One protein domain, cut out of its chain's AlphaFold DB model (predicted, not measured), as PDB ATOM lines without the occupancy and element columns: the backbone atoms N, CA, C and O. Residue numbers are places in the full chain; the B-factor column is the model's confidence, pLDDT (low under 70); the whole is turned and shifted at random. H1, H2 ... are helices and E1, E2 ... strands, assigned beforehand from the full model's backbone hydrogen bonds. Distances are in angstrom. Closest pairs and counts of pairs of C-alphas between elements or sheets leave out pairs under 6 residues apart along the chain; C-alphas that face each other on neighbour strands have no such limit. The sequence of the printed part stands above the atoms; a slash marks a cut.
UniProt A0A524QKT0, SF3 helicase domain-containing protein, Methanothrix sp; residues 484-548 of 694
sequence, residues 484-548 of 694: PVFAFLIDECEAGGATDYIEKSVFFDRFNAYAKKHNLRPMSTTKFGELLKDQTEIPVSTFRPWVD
ATOM      1  N   PRO A 484      -3.339 -19.558  33.822       82.81
ATOM      2  CA  PRO A 484      -4.532 -19.755  32.991       82.81
ATOM      3  C   PRO A 484      -4.306 -20.544  31.692       82.81
ATOM      4  O   PRO A 484      -5.231 -21.193  31.203       82.81
ATOM      5  N   VAL A 485      -3.097 -20.495  31.121       87.69
ATOM      6  CA  VAL A 485      -2.746 -21.232  29.897       87.69
ATOM      7  C   VAL A 485      -2.513 -22.709  30.205       87.69
ATOM      8  O   VAL A 485      -3.000 -23.558  29.465       87.69
ATOM      9  N   PHE A 486      -1.873 -23.031  31.334       87.25
ATOM     10  CA  PHE A 486      -1.771 -24.409  31.832       87.25
ATOM     11  C   PHE A 486      -3.163 -25.012  32.073       87.25
ATOM     12  O   PHE A 486      -3.440 -26.118  31.620       87.25
ATOM     13  N   ALA A 487      -4.082 -24.261  32.692       85.81
ATOM     14  CA  ALA A 487      -5.466 -24.708  32.878       85.81
ATOM     15  C   ALA A 487      -6.176 -25.019  31.542       85.81
ATOM     16  O   ALA A 487      -6.811 -26.062  31.411       85.81
ATOM     17  N   PHE A 488      -6.022 -24.149  30.535       89.62
ATOM     18  CA  PHE A 488      -6.559 -24.362  29.185       89.62
ATOM     19  C   PHE A 488      -5.971 -25.597  28.484       89.62
ATOM     20  O   PHE A 488      -6.710 -26.341  27.836       89.62
ATOM     21  N   LEU A 489      -4.662 -25.828  28.627       90.00
ATOM     22  CA  LEU A 489      -3.988 -27.003  28.076       90.00
ATOM     23  C   LEU A 489      -4.520 -28.289  28.715       90.00
ATOM     24  O   LEU A 489      -4.981 -29.169  27.996       90.00
ATOM     25  N   ILE A 490      -4.539 -28.352  30.051       87.69
ATOM     26  CA  ILE A 490      -5.059 -29.491  30.822       87.69
ATOM     27  C   ILE A 490      -6.525 -29.792  30.478       87.69
ATOM     28  O   ILE A 490      -6.906 -30.962  30.439       87.69
ATOM     29  N   ASP A 491      -7.348 -28.778  30.200       88.38
ATOM     30  CA  ASP A 491      -8.771 -28.964  29.897       88.38
ATOM     31  C   ASP A 491      -9.028 -29.355  28.435       88.38
ATOM     32  O   ASP A 491      -9.604 -30.417  28.184       88.38
ATOM     33  N   GLU A 492      -8.615 -28.527  27.468       91.31
ATOM     34  CA  GLU A 492      -9.044 -28.629  26.062       91.31
ATOM     35  C   GLU A 492      -7.952 -29.118  25.086       91.31
ATOM     36  O   GLU A 492      -8.254 -29.326  23.908       91.31
ATOM     37  N   CYS A 493      -6.712 -29.355  25.539       91.81
ATOM     38  CA  CYS A 493      -5.586 -29.753  24.679       91.81
ATOM     39  C   CYS A 493      -4.925 -31.077  25.101       91.81
ATOM     40  O   CYS A 493      -5.072 -31.551  26.223       91.81
ATOM     41  N   GLU A 494      -4.175 -31.684  24.189       91.69
ATOM     42  CA  GLU A 494      -3.343 -32.863  24.443       91.69
ATOM     43  C   GLU A 494      -2.069 -32.805  23.582       91.69
ATOM     44  O   GLU A 494      -1.991 -32.037  22.616       91.69
ATOM     45  N   ALA A 495      -1.054 -33.595  23.945       89.88
ATOM     46  CA  ALA A 495       0.210 -33.638  23.216       89.88
ATOM     47  C   ALA A 495      -0.004 -34.087  21.760       89.88
ATOM     48  O   ALA A 495      -0.633 -35.115  21.488       89.88
ATOM     49  N   GLY A 496       0.508 -33.290  20.824       86.69
ATOM     50  CA  GLY A 496       0.461 -33.558  19.390       86.69
ATOM     51  C   GLY A 496       1.630 -34.422  18.923       86.69
ATOM     52  O   GLY A 496       2.733 -34.341  19.464       86.69
ATOM     53  N   GLY A 497       1.403 -35.231  17.888       84.44
ATOM     54  CA  GLY A 497       2.473 -35.911  17.161       84.44
ATOM     55  C   GLY A 497       3.345 -34.934  16.362       84.44
ATOM     56  O   GLY A 497       3.038 -33.751  16.235       84.44
ATOM     57  N   ALA A 498       4.425 -35.436  15.756       76.19
ATOM     58  CA  ALA A 498       5.390 -34.612  15.010       76.19
ATOM     59  C   ALA A 498       4.789 -33.826  13.820       76.19
ATOM     60  O   ALA A 498       5.387 -32.853  13.362       76.19
ATOM     61  N   THR A 499       3.617 -34.233  13.324       81.50
ATOM     62  CA  THR A 499       2.857 -33.556  12.259       81.50
ATOM     63  C   THR A 499       1.736 -32.648  12.770       81.50
ATOM     64  O   THR A 499       1.142 -31.935  11.966       81.50
ATOM     65  N   ASP A 500       1.422 -32.670  14.068       89.19
ATOM     66  CA  ASP A 500       0.297 -31.922  14.631       89.19
ATOM     67  C   ASP A 500       0.700 -30.471  14.917       89.19
ATOM     68  O   ASP A 500       1.638 -30.187  15.676       89.19
ATOM     69  N   TYR A 501      -0.036 -29.538  14.314       90.81
ATOM     70  CA  TYR A 501       0.123 -28.108  14.536       90.81
ATOM     71  C   TYR A 501      -1.216 -27.363  14.497       90.81
ATOM     72  O   TYR A 501      -2.136 -27.725  13.765       90.81
ATOM     73  N   ILE A 502      -1.306 -26.275  15.263       92.12
ATOM     74  CA  ILE A 502      -2.457 -25.363  15.306       92.12
ATOM     75  C   ILE A 502      -1.975 -23.959  14.940       92.12
ATOM     76  O   ILE A 502      -0.921 -23.516  15.402       92.12
ATOM     77  N   GLU A 503      -2.728 -23.227  14.119       92.88
ATOM     78  CA  GLU A 503      -2.431 -21.818  13.845       92.88
ATOM     79  C   GLU A 503      -2.484 -20.969  15.128       92.88
ATOM     80  O   GLU A 503      -3.366 -21.141  15.971       92.88
ATOM     81  N   LYS A 504      -1.548 -20.022  15.284       93.50
ATOM     82  CA  LYS A 504      -1.454 -19.197  16.499       93.50
ATOM     83  C   LYS A 504      -2.681 -18.316  16.747       93.50
ATOM     84  O   LYS A 504      -2.976 -18.064  17.911       93.50
ATOM     85  N   SER A 505      -3.375 -17.881  15.692       91.69
ATOM     86  CA  SER A 505      -4.661 -17.171  15.770       91.69
ATOM     87  C   SER A 505      -5.726 -18.081  16.391       91.69
ATOM     88  O   SER A 505      -6.130 -17.861  17.526       91.69
ATOM     89  N   VAL A 506      -6.048 -19.191  15.721       92.19
ATOM     90  CA  VAL A 506      -7.024 -20.213  16.133       92.19
ATOM     91  C   VAL A 506      -6.766 -20.723  17.556       92.19
ATOM     92  O   VAL A 506      -7.706 -20.889  18.332       92.19
ATOM     93  N   PHE A 507      -5.502 -20.948  17.928       93.81
ATOM     94  CA  PHE A 507      -5.147 -21.403  19.273       93.81
ATOM     95  C   PHE A 507      -5.394 -20.326  20.343       93.81
ATOM     96  O   PHE A 507      -5.934 -20.628  21.408       93.81
ATOM     97  N   PHE A 508      -5.065 -19.064  20.046       93.62
ATOM     98  CA  PHE A 508      -5.326 -17.933  20.937       93.62
ATOM     99  C   PHE A 508      -6.823 -17.590  21.022       93.62
ATOM    100  O   PHE A 508      -7.320 -17.320  22.109       93.62
ATOM    101  N   ASP A 509      -7.572 -17.678  19.924       92.94
ATOM    102  CA  ASP A 509      -9.022 -17.455  19.907       92.94
ATOM    103  C   ASP A 509      -9.774 -18.545  20.677       92.94
ATOM    104  O   ASP A 509     -10.708 -18.250  21.430       92.94
ATOM    105  N   ARG A 510      -9.323 -19.804  20.580       92.69
ATOM    106  CA  ARG A 510      -9.847 -20.894  21.411       92.69
ATOM    107  C   ARG A 510      -9.543 -20.666  22.893       92.69
ATOM    108  O   ARG A 510     -10.443 -20.832  23.719       92.69
ATOM    109  N   PHE A 511      -8.333 -20.218  23.227       92.25
ATOM    110  CA  PHE A 511      -7.993 -19.796  24.586       92.25
ATOM    111  C   PHE A 511      -8.857 -18.617  25.064       92.25
ATOM    112  O   PHE A 511      -9.342 -18.644  26.189       92.25
ATOM    113  N   ASN A 512      -9.128 -17.613  24.225       90.88
ATOM    114  CA  ASN A 512      -9.991 -16.479  24.577       90.88
ATOM    115  C   ASN A 512     -11.440 -16.919  24.843       90.88
ATOM    116  O   ASN A 512     -12.075 -16.432  25.780       90.88
ATOM    117  N   ALA A 513     -11.959 -17.877  24.066       90.19
ATOM    118  CA  ALA A 513     -13.264 -18.485  24.312       90.19
ATOM    119  C   ALA A 513     -13.296 -19.252  25.648       90.19
ATOM    120  O   ALA A 513     -14.240 -19.090  26.423       90.19
ATOM    121  N   TYR A 514     -12.247 -20.025  25.953       88.69
ATOM    122  CA  TYR A 514     -12.070 -20.702  27.242       88.69
ATOM    123  C   TYR A 514     -11.976 -19.702  28.409       88.69
ATOM    124  O   TYR A 514     -12.717 -19.821  29.384       88.69
ATOM    125  N   ALA A 515     -11.139 -18.670  28.294       84.94
ATOM    126  CA  ALA A 515     -10.964 -17.643  29.315       84.94
ATOM    127  C   ALA A 515     -12.284 -16.916  29.614       84.94
ATOM    128  O   ALA A 515     -12.658 -16.775  30.776       84.94
ATOM    129  N   LYS A 516     -13.048 -16.551  28.574       83.69
ATOM    130  CA  LYS A 516     -14.384 -15.953  28.714       83.69
ATOM    131  C   LYS A 516     -15.377 -16.901  29.401       83.69
ATOM    132  O   LYS A 516     -16.083 -16.475  30.309       83.69
ATOM    133  N   LYS A 517     -15.416 -18.177  28.998       83.69
ATOM    134  CA  LYS A 517     -16.259 -19.237  29.590       83.69
ATOM    135  C   LYS A 517     -15.978 -19.439  31.085       83.69
ATOM    136  O   LYS A 517     -16.913 -19.643  31.851       83.69
ATOM    137  N   HIS A 518     -14.715 -19.337  31.498       75.25
ATOM    138  CA  HIS A 518     -14.272 -19.536  32.884       75.25
ATOM    139  C   HIS A 518     -14.081 -18.230  33.683       75.25
ATOM    140  O   HIS A 518     -13.548 -18.259  34.785       75.25
ATOM    141  N   ASN A 519     -14.540 -17.083  33.161       69.25
ATOM    142  CA  ASN A 519     -14.401 -15.747  33.773       69.25
ATOM    143  C   ASN A 519     -12.950 -15.344  34.126       69.25
ATOM    144  O   ASN A 519     -12.712 -14.533  35.024       69.25
ATOM    145  N   LEU A 520     -11.969 -15.892  33.408       72.75
ATOM    146  CA  LEU A 520     -10.552 -15.575  33.569       72.75
ATOM    147  C   LEU A 520     -10.240 -14.216  32.924       72.75
ATOM    148  O   LEU A 520     -10.860 -13.820  31.934       72.75
ATOM    149  N   ARG A 521      -9.256 -13.488  33.470       68.12
ATOM    150  CA  ARG A 521      -8.834 -12.198  32.900       68.12
ATOM    151  C   ARG A 521      -8.267 -12.412  31.484       68.12
ATOM    152  O   ARG A 521      -7.399 -13.273  31.326       68.12
ATOM    153  N   PRO A 522      -8.696 -11.636  30.469       73.25
ATOM    154  CA  PRO A 522      -8.088 -11.694  29.144       73.25
ATOM    155  C   PRO A 522      -6.625 -11.237  29.213       73.25
ATOM    156  O   PRO A 522      -6.268 -10.369  30.012       73.25
ATOM    157  N   MET A 523      -5.780 -11.808  28.358       84.50
ATOM    158  CA  MET A 523      -4.351 -11.495  28.264       84.50
ATOM    159  C   MET A 523      -3.937 -11.279  26.807       84.50
ATOM    160  O   MET A 523      -4.631 -11.709  25.889       84.50
ATOM    161  N   SER A 524      -2.807 -10.607  26.580       88.25
ATOM    162  CA  SER A 524      -2.287 -10.394  25.227       88.25
ATOM    163  C   SER A 524      -1.785 -11.697  24.598       88.25
ATOM    164  O   SER A 524      -1.321 -12.601  25.295       88.25
ATOM    165  N   THR A 525      -1.793 -11.769  23.266       87.94
ATOM    166  CA  THR A 525      -1.230 -12.900  22.507       87.94
ATOM    167  C   THR A 525       0.252 -13.125  22.828       87.94
ATOM    168  O   THR A 525       0.710 -14.265  22.853       87.94
ATOM    169  N   THR A 526       0.990 -12.052  23.141       88.75
ATOM    170  CA  THR A 526       2.367 -12.121  23.652       88.75
ATOM    171  C   THR A 526       2.421 -12.857  24.987       88.75
ATOM    172  O   THR A 526       3.145 -13.841  25.095       88.75
ATOM    173  N   LYS A 527       1.604 -12.457  25.977       86.00
ATOM    174  CA  LYS A 527       1.643 -13.077  27.308       86.00
ATOM    175  C   LYS A 527       1.136 -14.520  27.301       86.00
ATOM    176  O   LYS A 527       1.690 -15.364  27.999       86.00
ATOM    177  N   PHE A 528       0.153 -14.819  26.454       90.31
ATOM    178  CA  PHE A 528      -0.254 -16.186  26.141       90.31
ATOM    179  C   PHE A 528       0.918 -16.996  25.562       90.31
ATOM    180  O   PHE A 528       1.226 -18.071  26.062       90.31
ATOM    181  N   GLY A 529       1.627 -16.460  24.562       89.69
ATOM    182  CA  GLY A 529       2.784 -17.107  23.932       89.69
ATOM    183  C   GLY A 529       4.038 -17.228  24.812       89.69
ATOM    184  O   GLY A 529       4.910 -18.036  24.491       89.69
ATOM    185  N   GLU A 530       4.136 -16.455  25.897       88.06
ATOM    186  CA  GLU A 530       5.089 -16.669  26.994       88.06
ATOM    187  C   GLU A 530       4.636 -17.841  27.874       88.06
ATOM    188  O   GLU A 530       5.324 -18.854  27.938       88.06
ATOM    189  N   LEU A 531       3.453 -17.737  28.496       86.50
ATOM    190  CA  LEU A 531       2.924 -18.718  29.459       86.50
ATOM    191  C   LEU A 531       2.693 -20.116  28.860       86.50
ATOM    192  O   LEU A 531       2.679 -21.107  29.587       86.50
ATOM    193  N   LEU A 532       2.528 -20.190  27.538       89.19
ATOM    194  CA  LEU A 532       2.451 -21.421  26.755       89.19
ATOM    195  C   LEU A 532       3.817 -22.116  26.577       89.19
ATOM    196  O   LEU A 532       3.850 -23.326  26.385       89.19
ATOM    197  N   LYS A 533       4.935 -21.383  26.635       88.38
ATOM    198  CA  LYS A 533       6.304 -21.942  26.615       88.38
ATOM    199  C   LYS A 533       6.881 -22.173  28.014       88.38
ATOM    200  O   LYS A 533       7.793 -22.970  28.169       88.38
ATOM    201  N   ASP A 534       6.385 -21.411  28.986       82.88
ATOM    202  CA  ASP A 534       6.750 -21.430  30.410       82.88
ATOM    203  C   ASP A 534       6.327 -22.742  31.100       82.88
ATOM    204  O   ASP A 534       6.966 -23.188  32.046       82.88
ATOM    205  N   GLN A 535       5.259 -23.375  30.602       83.94
ATOM    206  CA  GLN A 535       4.756 -24.665  31.078       83.94
ATOM    207  C   GLN A 535       5.427 -25.866  30.394       83.94
ATOM    208  O   GLN A 535       5.807 -25.800  29.225       83.94
ATOM    209  N   THR A 536       5.509 -26.983  31.119       79.88
ATOM    210  CA  THR A 536       6.229 -28.206  30.724       79.88
ATOM    211  C   THR A 536       5.332 -29.396  30.352       79.88
ATOM    212  O   THR A 536       5.845 -30.381  29.830       79.88
ATOM    213  N   GLU A 537       4.016 -29.313  30.581       81.00
ATOM    214  CA  GLU A 537       3.051 -30.412  30.381       81.00
ATOM    215  C   GLU A 537       2.912 -30.807  28.903       81.00
ATOM    216  O   GLU A 537       2.909 -31.984  28.550       81.00
ATOM    217  N   ILE A 538       2.799 -29.804  28.025       86.94
ATOM    218  CA  ILE A 538       2.699 -29.989  26.574       86.94
ATOM    219  C   ILE A 538       3.805 -29.154  25.918       86.94
ATOM    220  O   ILE A 538       3.605 -27.957  25.689       86.94
ATOM    221  N   PRO A 539       4.983 -29.736  25.628       86.00
ATOM    222  CA  PRO A 539       6.084 -29.016  24.997       86.00
ATOM    223  C   PRO A 539       5.705 -28.532  23.591       86.00
ATOM    224  O   PRO A 539       5.574 -29.334  22.666       86.00
ATOM    225  N   VAL A 540       5.554 -27.214  23.411       89.94
ATOM    226  CA  VAL A 540       5.259 -26.624  22.096       89.94
ATOM    227  C   VAL A 540       6.449 -25.900  21.486       89.94
ATOM    228  O   VAL A 540       7.212 -25.213  22.167       89.94
ATOM    229  N   SER A 541       6.556 -25.965  20.160       89.56
ATOM    230  CA  SER A 541       7.507 -25.155  19.397       89.56
ATOM    231  C   SER A 541       6.790 -24.261  18.381       89.56
ATOM    232  O   SER A 541       5.601 -24.413  18.100       89.56
ATOM    233  N   THR A 542       7.485 -23.234  17.882       91.19
ATOM    234  CA  THR A 542       6.937 -22.370  16.827       91.19
ATOM    235  C   THR A 542       7.258 -22.968  15.470       91.19
ATOM    236  O   THR A 542       8.419 -23.018  15.078       91.19
ATOM    237  N   PHE A 543       6.216 -23.357  14.745       89.12
ATOM    238  CA  PHE A 543       6.308 -23.931  13.411       89.12
ATOM    239  C   PHE A 543       5.735 -22.967  12.365       89.12
ATOM    240  O   PHE A 543       4.925 -22.090  12.679       89.12
ATOM    241  N   ARG A 544       6.150 -23.130  11.108       89.00
ATOM    242  CA  ARG A 544       5.571 -22.430   9.960       89.00
ATOM    243  C   ARG A 544       5.442 -23.428   8.805       89.00
ATOM    244  O   ARG A 544       6.472 -23.766   8.222       89.00
ATOM    245  N   PRO A 545       4.233 -23.927   8.485       85.50
ATOM    246  CA  PRO A 545       4.059 -24.899   7.416       85.50
ATOM    247  C   PRO A 545       4.523 -24.338   6.069       85.50
ATOM    248  O   PRO A 545       4.361 -23.151   5.761       85.50
ATOM    249  N   TRP A 546       5.098 -25.217   5.252       82.69
ATOM    250  CA  TRP A 546       5.337 -24.933   3.846       82.69
ATOM    251  C   TRP A 546       4.024 -25.099   3.074       82.69
ATOM    252  O   TRP A 546       3.273 -26.041   3.312       82.69
ATOM    253  N   VAL A 547       3.752 -24.167   2.165       79.75
ATOM    254  CA  VAL A 547       2.541 -24.140   1.336       79.75
ATOM    255  C   VAL A 547       2.942 -23.692  -0.068       79.75
ATOM    256  O   VAL A 547       3.704 -22.724  -0.193       79.75
ATOM    257  N   ASP A 548       2.441 -24.375  -1.101       69.44
ATOM    258  CA  ASP A 548       2.724 -24.095  -2.518       69.44
ATOM    259  C   ASP A 548       2.314 -22.677  -2.944       69.44
ATOM    260  O   ASP A 548       3.064 -21.981  -3.628       69.44
TER     261      ASP A 548
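This is residues 484 to 548 of the 694 residues of the protein "SF3 helicase domain-containing protein" of Methanothrix sp (UniProt A0A524QKT0). Three helices, H1, H2 and H3, make a small core in which each stands roughly at right angles to the other two and their centres form a triangle; H1 packs on both H2 and H3. Of the three very short strands, which build no sheet, E2 and E3 lie toward the end of the long axis where the last residues, 544 to 548, trail away as a tail, while E1 lies nearer the middle of that axis. The printed part has 65 residues, with three named helices and three named strands in the order H1, E1, E2, H2, H3, E3, and its class is mixed, helices and strands. It is compact, with a radius of gyration of the C-alphas of 12.1 A, yet elongated in outline, with spans of 40 by 24 by 18 A.

Find C-alpha 484 at (-4.532, -19.755, 32.991); there H1 begins, and it runs through residues 484 to 492 over 12.1 A. Directly after it comes E1, residues 493 to 495, 7.1 A long. Go on five residues to E2, residues 501 to 503, 6.8 A long. At C-alpha 504, (-1.454, -19.197, 16.499), H2 begins; it is the longest helix, residues 504 to 517, 19.8 A from first to last C-alpha. Then look for H3 at residues 525 to 534, 14.1 A long, and for E3 at residues 541 to 543, 6.2 A long, which ends with C-alpha 543 at (6.308, -23.931, 13.411).

Begin at H1. It touches H2, about perpendicular at 87 degrees; the closest C-alphas are those of Phe 488 and Phe 511, 6.6 A apart, and H2 touches H1 with residues 511 to 515 alone. H1 also touches H3, about perpendicular at 77 degrees, with the C-alphas of Val 485 and Leu 532 closest at 6.1 A. H2 and H3 are close but not clearly touching, about perpendicular at 89 degrees; their closest C-alphas, of Phe 508 and Thr 525, are 6.7 A apart. E1, E2 and E3 pair with no named strand. The closest C-alphas of E2 and E3, of Tyr 501 and Phe 543, are 7.5 A apart, while E1 is apart from both E2 and E3. H1 and E1 meet only through their link, and so do E2 and H2. In H1 and H2 every O i to N i+4 pair is within hydrogen-bond range; in H3, 5 of 6 are.

The two C-alphas farthest apart are those of Asn 519 and Asp 548, 41.0 A. The printed part has no cut. The links H1 to E1, E1 to E2 and E2 to H2 are tight, H2 to H3 and H3 to E3 are short, and none is long. In this predicted model the mean pLDDT of the printed part is 86.4; residues 519, 521 and 548 are under 70.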